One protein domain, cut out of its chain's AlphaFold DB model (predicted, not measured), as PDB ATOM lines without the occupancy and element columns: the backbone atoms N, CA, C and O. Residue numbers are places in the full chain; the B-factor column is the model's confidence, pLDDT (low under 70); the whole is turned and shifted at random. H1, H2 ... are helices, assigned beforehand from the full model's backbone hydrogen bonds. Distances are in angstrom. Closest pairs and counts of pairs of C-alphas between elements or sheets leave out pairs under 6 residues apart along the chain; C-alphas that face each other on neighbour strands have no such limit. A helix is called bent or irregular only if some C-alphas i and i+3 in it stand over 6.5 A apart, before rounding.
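Overview. This is residues 4 to 102 of the 104 residues of an uncharacterized protein of Flavobacterium sp. (UniProt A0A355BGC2). What shape do these coordinates make? A long helical hairpin of H4 and H5 makes the length of a rod, and residues 68 to 73 stick out at its turn. Three short helices pack on H4: H1 crosswise at residues 50 to 54, and, toward the end away from the turn, H2 along it with the two running opposite ways, and H3 at its first residues. What is it built of, and how large is it? The printed part has 99 residues with five named helices, in the order H1, H2, H3, H4, H5, and no named strand, and its class is all helix. It is loose, with a radius of gyration of the C-alphas of 16.8 A and spans of 55 by 26 by 16 A.

Along the chain. Where are the short helices? H1 is residues 4 to 12, 11.5 A long, and begins at C-alpha 4 (167.825, 179.136, 123.784). H2 is residues 16 to 24, 12.4 A, and H3 is residues 28 to 35, 10.8 A. Where are the two long ones? H4 is residues 39 to 68, 42.8 A, from C-alpha 39 (162.272, 184.681, 104.389). H5 is residues 77 to 100, 35.3 A, ending at C-alpha 100 (171.916, 178.207, 112.882); it is neither bent nor irregular, but only just: C-alphas 77 and 80 are 6.3 A apart.

Arrangement. Which helix is the hub, and how do H1 and H2 stand to it? H4 is the hub, touching four helices. H1 only just touches residues 50 to 54 of H4, with 3 pairs of C-alphas within 8 A, the closest Cys 4 and Asp 54 at 6.0 A, about perpendicular at 76 degrees. H2 only just touches residues 39 to 43 of H4, also with 3 pairs, the closest C-alphas being Ile 20 and Ile 43 at 7.0 A, at a shallow tilt of 21 degrees, opposite ways. What of H3 and H5? H3 touches residues 39 to 42 of H4, the closest C-alphas being Phe 31 and Lys 39 at 5.8 A, at a steep tilt of 49 degrees, and is apart from H1, H2 and H5. H4 and H5 form a helical hairpin, the closest C-alphas being Ile 56 and Tyr 89 at 6.1 A, opposite ways at a shallow tilt of 34 degrees, only just short of steep. What do the backbones show? Each O i to N i+4 pair is within hydrogen-bond range in H1, H2 and H4, against 3 of 4 in H3 and 19 of 20 in H5.

Size, cuts and confidence. How far does it reach, and is it cut? The C-alphas farthest apart, those of Asp 29 and Ile 72, are 55.6 A apart, and the printed part has no cut. Which links are tight? H1 to H2, H2 to H3 and H3 to H4 are tight links, and H4 to H5 is a short one of 8 residues. Where is confidence low? The mean pLDDT of the printed part is 83.6, and residues 35 to 36 and 67 to 81 are under 70.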
ATOM      1  N   CYS A   4     167.364 178.912 125.137       88.75
ATOM      2  CA  CYS A   4     167.825 179.136 123.784       88.75
ATOM      3  C   CYS A   4     169.029 180.091 123.741       88.75
ATOM      4  O   CYS A   4     170.035 179.780 123.102       88.75
ATOM      5  N   ASP A   5     169.013 181.188 124.506       88.00
ATOM      6  CA  ASP A   5     170.184 182.073 124.612       88.00
ATOM      7  C   ASP A   5     171.415 181.332 125.158       88.00
ATOM      8  O   ASP A   5     172.534 181.519 124.672       88.00
ATOM      9  N   LYS A   6     171.230 180.462 126.165       88.81
ATOM     10  CA  LYS A   6     172.322 179.644 126.725       88.81
ATOM     11  C   LYS A   6     172.890 178.697 125.673       88.81
ATOM     12  O   LYS A   6     174.110 178.555 125.575       88.81
ATOM     13  N   LEU A   7     172.018 178.067 124.884       90.00
ATOM     14  CA  LEU A   7     172.406 177.197 123.777       90.00
ATOM     15  C   LEU A   7     173.236 177.960 122.730       90.00
ATOM     16  O   LEU A   7     174.343 177.529 122.407       90.00
ATOM     17  N   LEU A   8     172.721 179.083 122.227       91.75
ATOM     18  CA  LEU A   8     173.361 179.875 121.173       91.75
ATOM     19  C   LEU A   8     174.716 180.436 121.618       91.75
ATOM     20  O   LEU A   8     175.704 180.330 120.886       91.75
ATOM     21  N   LYS A   9     174.799 180.948 122.851       91.69
ATOM     22  CA  LYS A   9     176.049 181.483 123.398       91.69
ATOM     23  C   LYS A   9     177.104 180.392 123.572       91.69
ATOM     24  O   LYS A   9     178.269 180.629 123.268       91.69
ATOM     25  N   LYS A  10     176.711 179.207 124.052       91.81
ATOM     26  CA  LYS A  10     177.639 178.095 124.311       91.81
ATOM     27  C   LYS A  10     178.212 177.500 123.025       91.81
ATOM     28  O   LYS A  10     179.404 177.232 122.965       91.81
ATOM     29  N   GLU A  11     177.366 177.259 122.030       91.19
ATOM     30  CA  GLU A  11     177.742 176.473 120.845       91.19
ATOM     31  C   GLU A  11     178.274 177.341 119.706       91.19
ATOM     32  O   GLU A  11     179.120 176.901 118.938       91.19
ATOM     33  N   PHE A  12     177.786 178.576 119.608       92.31
ATOM     34  CA  PHE A  12     178.027 179.432 118.452       92.31
ATOM     35  C   PHE A  12     178.545 180.826 118.817       92.31
ATOM     36  O   PHE A  12     178.840 181.619 117.930       92.31
ATOM     37  N   LYS A  13     178.662 181.142 120.115       93.62
ATOM     38  CA  LYS A  13     179.103 182.452 120.626       93.62
ATOM     39  C   LYS A  13     178.239 183.632 120.145       93.62
ATOM     40  O   LYS A  13     178.707 184.767 120.126       93.62
ATOM     41  N   ILE A  14     176.967 183.385 119.817       92.56
ATOM     42  CA  ILE A  14     175.989 184.413 119.426       92.56
ATOM     43  C   ILE A  14     174.777 184.439 120.372       92.56
ATOM     44  O   ILE A  14     174.622 183.566 121.221       92.56
ATOM     45  N   ASN A  15     173.914 185.446 120.226       92.56
ATOM     46  CA  ASN A  15     172.618 185.539 120.911       92.56
ATOM     47  C   ASN A  15     171.462 185.480 119.896       92.56
ATOM     48  O   ASN A  15     171.693 185.561 118.685       92.56
ATOM     49  N   GLN A  16     170.220 185.371 120.383       91.69
ATOM     50  CA  GLN A  16     169.037 185.296 119.513       91.69
ATOM     51  C   GLN A  16     168.931 186.486 118.546       91.69
ATOM     52  O   GLN A  16     168.662 186.307 117.359       91.69
ATOM     53  N   ARG A  17     169.205 187.710 119.014       92.31
ATOM     54  CA  ARG A  17     169.135 188.922 118.178       92.31
ATOM     55  C   ARG A  17     170.143 188.880 117.028       92.31
ATOM     56  O   ARG A  17     169.816 189.286 115.917       92.31
ATOM     57  N   THR A  18     171.358 188.404 117.286       92.56
ATOM     58  CA  THR A  18     172.400 188.233 116.266       92.56
ATOM     59  C   THR A  18     171.996 187.178 115.243       92.56
ATOM     60  O   THR A  18     172.165 187.417 114.052       92.56
ATOM     61  N   LEU A  19     171.412 186.057 115.681       93.12
ATOM     62  CA  LEU A  19     170.903 185.032 114.769       93.12
ATOM     63  C   LEU A  19     169.865 185.614 113.801       93.12
ATOM     64  O   LEU A  19     170.021 185.475 112.591       93.12
ATOM     65  N   ILE A  20     168.847 186.308 114.322       94.06
ATOM     66  CA  ILE A  20     167.801 186.909 113.484       94.06
ATOM     67  C   ILE A  20     168.399 187.925 112.507       94.06
ATOM     68  O   ILE A  20     168.113 187.849 111.317       94.06
ATOM     69  N   LYS A  21     169.319 188.786 112.957       95.00
ATOM     70  CA  LYS A  21     170.024 189.721 112.065       95.00
ATOM     71  C   LYS A  21     170.812 189.014 110.959       95.00
ATOM     72  O   LYS A  21     170.863 189.510 109.840       95.00
ATOM     73  N   ASN A  22     171.454 187.883 111.249       93.56
ATOM     74  CA  ASN A  22     172.199 187.133 110.236       93.56
ATOM     75  C   ASN A  22     171.265 186.498 109.198       93.56
ATOM     76  O   ASN A  22     171.589 186.496 108.013       93.56
ATOM     77  N   ILE A  23     170.096 186.017 109.627       92.69
ATOM     78  CA  ILE A  23     169.038 185.531 108.731       92.69
ATOM     79  C   ILE A  23     168.513 186.687 107.866       92.69
ATOM     80  O   ILE A  23     168.418 186.563 106.647       92.69
ATOM     81  N   GLU A  24     168.250 187.847 108.468       92.50
ATOM     82  CA  GLU A  24     167.795 189.055 107.770       92.50
ATOM     83  C   GLU A  24     168.807 189.594 106.751       92.50
ATOM     84  O   GLU A  24     168.408 190.219 105.773       92.50
ATOM     85  N   LYS A  25     170.104 189.336 106.924       93.12
ATOM     86  CA  LYS A  25     171.141 189.743 105.964       93.12
ATOM     87  C   LYS A  25     171.219 188.865 104.717       93.12
ATOM     88  O   LYS A  25     171.844 189.278 103.747       93.12
ATOM     89  N   LYS A  26     170.639 187.661 104.727       90.75
ATOM     90  CA  LYS A  26     170.631 186.793 103.542       90.75
ATOM     91  C   LYS A  26     169.637 187.308 102.503       90.75
ATOM     92  O   LYS A  26     168.556 187.794 102.852       90.75
ATOM     93  N   GLU A  27     170.014 187.184 101.238       87.56
ATOM     94  CA  GLU A  27     169.163 187.501 100.089       87.56
ATOM     95  C   GLU A  27     167.909 186.619 100.076       87.56
ATOM     96  O   GLU A  27     167.909 185.516 100.623       87.56
ATOM     97  N   GLU A  28     166.823 187.095  99.470       85.38
ATOM     98  CA  GLU A  28     165.550 186.362  99.453       85.38
ATOM     99  C   GLU A  28     165.645 185.023  98.708       85.38
ATOM    100  O   GLU A  28     165.079 184.021  99.156       85.38
ATOM    101  N   ASP A  29     166.431 184.969  97.631       85.75
ATOM    102  CA  ASP A  29     166.612 183.770  96.806       85.75
ATOM    103  C   ASP A  29     167.294 182.619  97.556       85.75
ATOM    104  O   ASP A  29     167.045 181.444  97.267       85.75
ATOM    105  N   PHE A  30     168.081 182.930  98.592       86.06
ATOM    106  CA  PHE A  30     168.673 181.925  99.476       86.06
ATOM    107  C   PHE A  30     167.603 181.043 100.136       86.06
ATOM    108  O   PHE A  30     167.807 179.837 100.302       86.06
ATOM    109  N   PHE A  31     166.458 181.626 100.503       86.44
ATOM    110  CA  PHE A  31     165.384 180.928 101.212       86.44
ATOM    111  C   PHE A  31     164.552 180.051 100.278       86.44
ATOM    112  O   PHE A  31     164.236 178.912 100.624       86.44
ATOM    113  N   LYS A  32     164.292 180.534  99.059       80.31
ATOM    114  CA  LYS A  32     163.643 179.743  98.006       80.31
ATOM    115  C   LYS A  32     164.497 178.537  97.602       80.31
ATOM    116  O   LYS A  32     163.955 177.459  97.396       80.31
ATOM    117  N   SER A  33     165.820 178.704  97.575       74.75
ATOM    118  CA  SER A  33     166.763 177.674  97.120       74.75
ATOM    119  C   SER A  33     167.088 176.604  98.169       74.75
ATOM    120  O   SER A  33     167.311 175.454  97.810       74.75
ATOM    121  N   ASN A  34     167.131 176.961  99.459       72.19
ATOM    122  CA  ASN A  34     167.571 176.039 100.519       72.19
ATOM    123  C   ASN A  34     166.454 175.575 101.465       72.19
ATOM    124  O   ASN A  34     166.627 174.574 102.158       72.19
ATOM    125  N   PHE A  35     165.332 176.298 101.542       67.56
ATOM    126  CA  PHE A  35     164.326 176.082 102.590       67.56
ATOM    127  C   PHE A  35     162.878 176.008 102.081       67.56
ATOM    128  O   PHE A  35     161.986 175.794 102.900       67.56
ATOM    129  N   PHE A  36     162.628 176.161 100.769       69.62
ATOM    130  CA  PHE A  36     161.296 176.154 100.125       69.62
ATOM    131  C   PHE A  36     160.259 177.116 100.742       69.62
ATOM    132  O   PHE A  36     159.071 177.034 100.441       69.62
ATOM    133  N   THR A  37     160.682 178.035 101.610       84.38
ATOM    134  CA  THR A  37     159.795 178.930 102.354       84.38
ATOM    135  C   THR A  37     160.308 180.356 102.255       84.38
ATOM    136  O   THR A  37     161.510 180.583 102.147       84.38
ATOM    137  N   GLU A  38     159.406 181.329 102.276       89.31
ATOM    138  CA  GLU A  38     159.772 182.741 102.210       89.31
ATOM    139  C   GLU A  38     160.531 183.187 103.463       89.31
ATOM    140  O   GLU A  38     160.309 182.691 104.567       89.31
ATOM    141  N   LYS A  39     161.407 184.181 103.312       90.75
ATOM    142  CA  LYS A  39     162.272 184.681 104.389       90.75
ATOM    143  C   LYS A  39     161.508 185.071 105.658       90.75
ATOM    144  O   LYS A  39     161.942 184.729 106.756       90.75
ATOM    145  N   LEU A  40     160.373 185.758 105.521       91.25
ATOM    146  CA  LEU A  40     159.544 186.155 106.663       91.25
ATOM    147  C   LEU A  40     158.967 184.934 107.392       91.25
ATOM    148  O   LEU A  40     159.088 184.843 108.614       91.25
ATOM    149  N   ASN A  41     158.444 183.961 106.643       91.69
ATOM    150  CA  ASN A  41     157.932 182.703 107.193       91.69
ATOM    151  C   ASN A  41     159.047 181.906 107.878       91.69
ATOM    152  O   ASN A  41     158.847 181.354 108.958       91.69
ATOM    153  N   TYR A  42     160.251 181.902 107.303       92.38
ATOM    154  CA  TYR A  42     161.415 181.264 107.903       92.38
ATOM    155  C   TYR A  42     161.821 181.927 109.224       92.38
ATOM    156  O   TYR A  42     162.059 181.242 110.218       92.38
ATOM    157  N   ILE A  43     161.882 183.263 109.264       93.44
ATOM    158  CA  ILE A  43     162.176 184.010 110.493       93.44
ATOM    159  C   ILE A  43     161.133 183.692 111.565       93.44
ATOM    160  O   ILE A  43     161.508 183.465 112.718       93.44
ATOM    161  N   GLN A  44     159.849 183.642 111.200       94.81
ATOM    162  CA  GLN A  44     158.782 183.281 112.128       94.81
ATOM    163  C   GLN A  44     158.951 181.849 112.648       94.81
ATOM    164  O   GLN A  44     158.979 181.648 113.858       94.81
ATOM    165  N   MET A  45     159.216 180.883 111.766       94.06
ATOM    166  CA  MET A  45     159.494 179.494 112.145       94.06
ATOM    167  C   MET A  45     160.674 179.385 113.126       94.06
ATOM    168  O   MET A  45     160.615 178.619 114.089       94.06
ATOM    169  N   ILE A  46     161.753 180.148 112.910       94.69
ATOM    170  CA  ILE A  46     162.896 180.173 113.831       94.69
ATOM    171  C   ILE A  46     162.501 180.788 115.177       94.69
ATOM    172  O   ILE A  46     162.877 180.240 116.211       94.69
ATOM    173  N   LYS A  47     161.723 181.876 115.197       95.06
ATOM    174  CA  LYS A  47     161.211 182.474 116.442       95.06
ATOM    175  C   LYS A  47     160.329 181.500 117.223       95.06
ATOM    176  O   LYS A  47     160.545 181.340 118.422       95.06
ATOM    177  N   ASP A  48     159.419 180.808 116.549       95.38
ATOM    178  CA  ASP A  48     158.528 179.826 117.171       95.38
ATOM    179  C   ASP A  48     159.315 178.638 117.734       95.38
ATOM    180  O   ASP A  48     159.063 178.183 118.850       95.38
ATOM    181  N   LEU A  49     160.343 178.176 117.012       94.62
ATOM    182  CA  LEU A  49     161.242 177.131 117.500       94.62
ATOM    183  C   LEU A  49     162.016 177.576 118.748       94.62
ATOM    184  O   LEU A  49     162.135 176.800 119.695       94.62
ATOM    185  N   MET A  50     162.540 178.805 118.767       94.88
ATOM    186  CA  MET A  50     163.237 179.348 119.938       94.88
ATOM    187  C   MET A  50     162.300 179.474 121.143       94.88
ATOM    188  O   MET A  50     162.678 179.055 122.234       94.88
ATOM    189  N   LYS A  51     161.077 179.972 120.929       94.25
ATOM    190  CA  LYS A  51     160.040 180.069 121.961       94.25
ATOM    191  C   LYS A  51     159.698 178.694 122.541       94.25
ATOM    192  O   LYS A  51     159.762 178.516 123.749       94.25
ATOM    193  N   SER A  52     159.458 177.704 121.684       93.31
ATOM    194  CA  SER A  52     159.154 176.333 122.112       93.31
ATOM    195  C   SER A  52     160.310 175.683 122.890       93.31
ATOM    196  O   SER A  52     160.074 174.957 123.850       93.31
ATOM    197  N   ILE A  53     161.571 175.956 122.525       93.19
ATOM    198  CA  ILE A  53     162.741 175.502 123.302       93.19
ATOM    199  C   ILE A  53     162.781 176.161 124.681       93.19
ATOM    200  O   ILE A  53     163.201 175.522 125.646       93.19
ATOM    201  N   ASP A  54     162.416 177.436 124.771       92.56
ATOM    202  CA  ASP A  54     162.395 178.157 126.039       92.56
ATOM    203  C   ASP A  54     161.301 177.612 126.964       92.56
ATOM    204  O   ASP A  54     161.629 177.246 128.090       92.56
ATOM    205  N   GLU A  55     160.081 177.419 126.456       89.62
ATOM    206  CA  GLU A  55     158.946 176.828 127.185       89.62
ATOM    207  C   GLU A  55     159.264 175.409 127.689       89.62
ATOM    208  O   GLU A  55     159.267 175.150 128.891       89.62
ATOM    209  N   ILE A  56     159.668 174.498 126.796       88.50
ATOM    210  CA  ILE A  56     159.995 173.111 127.174       88.50
ATOM    211  C   ILE A  56     161.227 173.059 128.090       88.50
ATOM    212  O   ILE A  56     161.374 172.161 128.922       88.50
ATOM    213  N   GLY A  57     162.151 174.012 127.948       85.81
ATOM    214  CA  GLY A  57     163.323 174.110 128.811       85.81
ATOM    215  C   GLY A  57     162.981 174.483 130.253       85.81
ATOM    216  O   GLY A  57     163.674 174.026 131.167       85.81
ATOM    217  N   GLU A  58     161.939 175.288 130.460       83.88
ATOM    218  CA  GLU A  58     161.405 175.598 131.788       83.88
ATOM    219  C   GLU A  58     160.748 174.364 132.408       83.88
ATOM    220  O   GLU A  58     161.130 173.982 133.518       83.88
ATOM    221  N   ASP A  59     159.885 173.668 131.661       80.25
ATOM    222  CA  ASP A  59     159.263 172.413 132.101       80.25
ATOM    223  C   ASP A  59     160.325 171.380 132.495       80.25
ATOM    224  O   ASP A  59     160.330 170.859 133.613       80.25
ATOM    225  N   TYR A  60     161.304 171.138 131.617       80.31
ATOM    226  CA  TYR A  60     162.404 170.209 131.872       80.31
ATOM    227  C   TYR A  60     163.208 170.576 133.129       80.31
ATOM    228  O   TYR A  60     163.601 169.695 133.897       80.31
ATOM    229  N   SER A  61     163.466 171.869 133.361       81.31
ATOM    230  CA  SER A  61     164.168 172.328 134.564       81.31
ATOM    231  C   SER A  61     163.351 172.064 135.828       81.31
ATOM    232  O   SER A  61     163.914 171.601 136.821       81.31
ATOM    233  N   THR A  62     162.046 172.329 135.786       78.12
ATOM    234  CA  THR A  62     161.117 172.091 136.897       78.12
ATOM    235  C   THR A  62     161.060 170.607 137.250       78.12
ATOM    236  O   THR A  62     161.322 170.240 138.396       78.12
ATOM    237  N   TYR A  63     160.861 169.731 136.262       73.44
ATOM    238  CA  TYR A  63     160.873 168.283 136.487       73.44
ATOM    239  C   TYR A  63     162.214 167.782 137.029       73.44
ATOM    240  O   TYR A  63     162.246 166.950 137.936       73.44
ATOM    241  N   LYS A  64     163.339 168.309 136.526       74.94
ATOM    242  CA  LYS A  64     164.668 167.932 137.024       74.94
ATOM    243  C   LYS A  64     164.853 168.300 138.501       74.94
ATOM    244  O   LYS A  64     165.465 167.530 139.239       74.94
ATOM    245  N   GLN A  65     164.342 169.456 138.927       77.19
ATOM    246  CA  GLN A  65     164.399 169.888 140.326       77.19
ATOM    247  C   GLN A  65     163.538 168.994 141.226       77.19
ATOM    248  O   GLN A  65     164.036 168.526 142.250       77.19
ATOM    249  N   ILE A  66     162.308 168.682 140.806       71.25
ATOM    250  CA  ILE A  66     161.398 167.775 141.526       71.25
ATOM    251  C   ILE A  66     162.028 166.383 141.678       71.25
ATOM    252  O   ILE A  66     162.085 165.848 142.785       71.25
ATOM    253  N   ALA A  67     162.596 165.836 140.598       67.31
ATOM    254  CA  ALA A  67     163.286 164.547 140.624       67.31
ATOM    255  C   ALA A  67     164.500 164.548 141.572       67.31
ATOM    256  O   ALA A  67     164.735 163.576 142.285       67.31
ATOM    257  N   SER A  68     165.262 165.649 141.622       68.25
ATOM    258  CA  SER A  68     166.415 165.780 142.524       68.25
ATOM    259  C   SER A  68     166.044 165.994 143.995       68.25
ATOM    260  O   SER A  68     166.869 165.735 144.866       68.25
ATOM    261  N   ALA A  69     164.815 166.438 144.279       69.50
ATOM    262  CA  ALA A  69     164.322 166.685 145.633       69.50
ATOM    263  C   ALA A  69     163.841 165.409 146.359       69.50
ATOM    264  O   ALA A  69     163.464 165.480 147.525       69.50
ATOM    265  N   GLY A  70     163.869 164.241 145.704       56.41
ATOM    266  CA  GLY A  70     163.622 162.946 146.352       56.41
ATOM    267  C   GLY A  70     162.160 162.649 146.709       56.41
ATOM    268  O   GLY A  70     161.910 161.745 147.503       56.41
ATOM    269  N   SER A  71     161.183 163.368 146.139       59.31
ATOM    270  CA  SER A  71     159.759 163.052 146.328       59.31
ATOM    271  C   SER A  71     159.416 161.709 145.668       59.31
ATOM    272  O   SER A  71     159.288 161.598 144.450       59.31
ATOM    273  N   ILE A  72     159.275 160.669 146.492       51.75
ATOM    274  CA  ILE A  72     158.973 159.283 146.093       51.75
ATOM    275  C   ILE A  72     157.580 159.152 145.432       51.75
ATOM    276  O   ILE A  72     157.350 158.212 144.669       51.75
ATOM    277  N   PHE A  73     156.670 160.109 145.653       51.19
ATOM    278  CA  PHE A  73     155.250 160.003 145.285       51.19
ATOM    279  C   PHE A  73     154.922 160.139 143.783       51.19
ATOM    280  O   PHE A  73     153.856 159.691 143.375       51.19
ATOM    281  N   GLU A  74     155.813 160.671 142.937       52.41
ATOM    282  CA  GLU A  74     155.531 160.887 141.495       52.41
ATOM    283  C   GLU A  74     156.396 160.038 140.543       52.41
ATOM    284  O   GLU A  74     156.278 160.119 139.321       52.41
ATOM    285  N   SER A  75     157.262 159.186 141.091       51.75
ATOM    286  CA  SER A  75     158.385 158.548 140.387       51.75
ATOM    287  C   SER A  75     158.019 157.608 139.223       51.75
ATOM    288  O   SER A  75     158.840 157.413 138.330       51.75
ATOM    289  N   SER A  76     156.801 157.053 139.182       44.31
ATOM    290  CA  SER A  76     156.385 156.127 138.111       44.31
ATOM    291  C   SER A  76     155.647 156.817 136.952       44.31
ATOM    292  O   SER A  76     155.912 156.488 135.800       44.31
ATOM    293  N   TRP A  77     154.808 157.829 137.222       46.94
ATOM    294  CA  TRP A  77     154.105 158.617 136.189       46.94
ATOM    295  C   TRP A  77     154.965 159.752 135.612       46.94
ATOM    296  O   TRP A  77     154.851 160.081 134.432       46.94
ATOM    297  N   ALA A  78     155.880 160.317 136.407       55.41
ATOM    298  CA  ALA A  78     156.806 161.343 135.942       55.41
ATOM    299  C   ALA A  78     157.878 160.796 134.984       55.41
ATOM    300  O   ALA A  78     158.416 161.566 134.198       55.41
ATOM    301  N   SER A  79     158.200 159.494 135.005       58.50
ATOM    302  CA  SER A  79     159.329 158.957 134.224       58.50
ATOM    303  C   SER A  79     159.077 158.919 132.707       58.50
ATOM    304  O   SER A  79     159.952 159.323 131.937       58.50
ATOM    305  N   GLU A  80     157.876 158.526 132.264       60.88
ATOM    306  CA  GLU A  80     157.515 158.501 130.837       60.88
ATOM    307  C   GLU A  80     157.294 159.915 130.283       60.88
ATOM    308  O   GLU A  80     157.838 160.261 129.230       60.88
ATOM    309  N   GLY A  81     156.573 160.765 131.024       67.88
ATOM    310  CA  GLY A  81     156.350 162.166 130.652       67.88
ATOM    311  C   GLY A  81     157.650 162.973 130.606       67.88
ATOM    312  O   GLY A  81     157.894 163.713 129.653       67.88
ATOM    313  N   PHE A  82     158.542 162.773 131.580       73.62
ATOM    314  CA  PHE A  82     159.854 163.419 131.599       73.62
ATOM    315  C   PHE A  82     160.751 162.951 130.451       73.62
ATOM    316  O   PHE A  82     161.408 163.779 129.819       73.62
ATOM    317  N   GLY A  83     160.754 161.650 130.140       77.44
ATOM    318  CA  GLY A  83     161.495 161.111 129.000       77.44
ATOM    319  C   GLY A  83     161.054 161.737 127.674       77.44
ATOM    320  O   GLY A  83     161.898 162.115 126.857       77.44
ATOM    321  N   ALA A  84     159.744 161.922 127.487       83.06
ATOM    322  CA  ALA A  84     159.186 162.591 126.316       83.06
ATOM    323  C   ALA A  84     159.589 164.077 126.240       83.06
ATOM    324  O   ALA A  84     160.092 164.515 125.206       83.06
ATOM    325  N   ILE A  85     159.459 164.826 127.343       84.12
ATOM    326  CA  ILE A  85     159.855 166.245 127.433       84.12
ATOM    327  C   ILE A  85     161.352 166.412 127.157       84.12
ATOM    328  O   ILE A  85     161.761 167.271 126.374       84.12
ATOM    329  N   GLN A  86     162.194 165.566 127.758       85.06
ATOM    330  CA  GLN A  86     163.636 165.595 127.545       85.06
ATOM    331  C   GLN A  86     163.991 165.311 126.082       85.06
ATOM    332  O   GLN A  86     164.844 165.996 125.510       85.06
ATOM    333  N   LYS A  87     163.355 164.303 125.476       88.81
ATOM    334  CA  LYS A  87     163.580 163.947 124.074       88.81
ATOM    335  C   LYS A  87     163.191 165.099 123.149       88.81
ATOM    336  O   LYS A  87     164.023 165.507 122.337       88.81
ATOM    337  N   ASP A  88     162.004 165.677 123.324       89.75
ATOM    338  CA  ASP A  88     161.528 166.800 122.507       89.75
ATOM    339  C   ASP A  88     162.419 168.044 122.676       89.75
ATOM    340  O   ASP A  88     162.854 168.661 121.698       89.75
ATOM    341  N   TYR A  89     162.832 168.351 123.911       89.88
ATOM    342  CA  TYR A  89     163.789 169.422 124.194       89.88
ATOM    343  C   TYR A  89     165.110 169.240 123.432       89.88
ATOM    344  O   TYR A  89     165.634 170.179 122.822       89.88
ATOM    345  N   ILE A  90     165.677 168.030 123.447       90.00
ATOM    346  CA  ILE A  90     166.934 167.719 122.755       90.00
ATOM    347  C   ILE A  90     166.754 167.800 121.234       90.00
ATOM    348  O   ILE A  90     167.603 168.383 120.551       90.00
ATOM    349  N   GLU A  91     165.662 167.253 120.700       94.12
ATOM    350  CA  GLU A  91     165.363 167.253 119.266       94.12
ATOM    351  C   GLU A  91     165.186 168.673 118.723       94.12
ATOM    352  O   GLU A  91     165.849 169.043 117.746       94.12
ATOM    353  N   LYS A  92     164.393 169.518 119.392       94.12
ATOM    354  CA  LYS A  92     164.218 170.924 118.997       94.12
ATOM    355  C   LYS A  92     165.525 171.703 119.057       94.12
ATOM    356  O   LYS A  92     165.842 172.447 118.126       94.12
ATOM    357  N   ARG A  93     166.347 171.490 120.091       93.88
ATOM    358  CA  ARG A  93     167.686 172.102 120.174       93.88
ATOM    359  C   ARG A  93     168.586 171.658 119.026       93.88
ATOM    360  O   ARG A  93     169.283 172.495 118.456       93.88
ATOM    361  N   LYS A  94     168.575 170.374 118.658       94.75
ATOM    362  CA  LYS A  94     169.332 169.855 117.505       94.75
ATOM    363  C   LYS A  94     168.840 170.478 116.196       94.75
ATOM    364  O   LYS A  94     169.665 170.901 115.388       94.75
ATOM    365  N   LYS A  95     167.522 170.602 116.020       94.12
ATOM    366  CA  LYS A  95     166.918 171.280 114.866       94.12
ATOM    367  C   LYS A  95     167.388 172.732 114.776       94.12
ATOM    368  O   LYS A  95     167.902 173.134 113.736       94.12
ATOM    369  N   LEU A  96     167.321 173.488 115.876       93.81
ATOM    370  CA  LEU A  96     167.800 174.871 115.910       93.81
ATOM    371  C   LEU A  96     169.294 174.960 115.573       93.81
ATOM    372  O   LEU A  96     169.671 175.774 114.738       93.81
ATOM    373  N   LYS A  97     170.142 174.094 116.150       94.19
ATOM    374  CA  LYS A  97     171.580 174.044 115.822       94.19
ATOM    375  C   LYS A  97     171.821 173.874 114.323       94.19
ATOM    376  O   LYS A  97     172.681 174.554 113.772       94.19
ATOM    377  N   ASN A  98     171.080 172.980 113.672       92.25
ATOM    378  CA  ASN A  98     171.227 172.744 112.239       92.25
ATOM    379  C   ASN A  98     170.857 173.985 111.425       92.25
ATOM    380  O   ASN A  98     171.611 174.354 110.535       92.25
ATOM    381  N   HIS A  99     169.761 174.664 111.769       91.38
ATOM    382  CA  HIS A  99     169.385 175.914 111.109       91.38
ATOM    383  C   HIS A  99     170.435 177.006 111.308       91.38
ATOM    384  O   HIS A  99     170.827 177.658 110.349       91.38
ATOM    385  N   VAL A 100     170.932 177.175 112.535       91.75
ATOM    386  CA  VAL A 100     171.916 178.207 112.882       91.75
ATOM    387  C   VAL A 100     173.205 178.079 112.063       91.75
ATOM    388  O   VAL A 100     173.737 179.095 111.626       91.75
ATOM    389  N   ARG A 101     173.670 176.854 111.778       90.25
ATOM    390  CA  ARG A 101     174.888 176.592 110.981       90.25
ATOM    391  C   ARG A 101     174.873 177.186 109.571       90.25
ATOM    392  O   ARG A 101     175.933 177.349 108.992       90.25
ATOM    393  N   PHE A 102     173.708 177.500 109.010       88.19
ATOM    394  CA  PHE A 102     173.618 178.124 107.686       88.19
ATOM    395  C   PHE A 102     173.827 179.651 107.711       88.19
ATOM    396  O   PHE A 102     173.959 180.277 106.657       88.19
TER     397      PHE A 102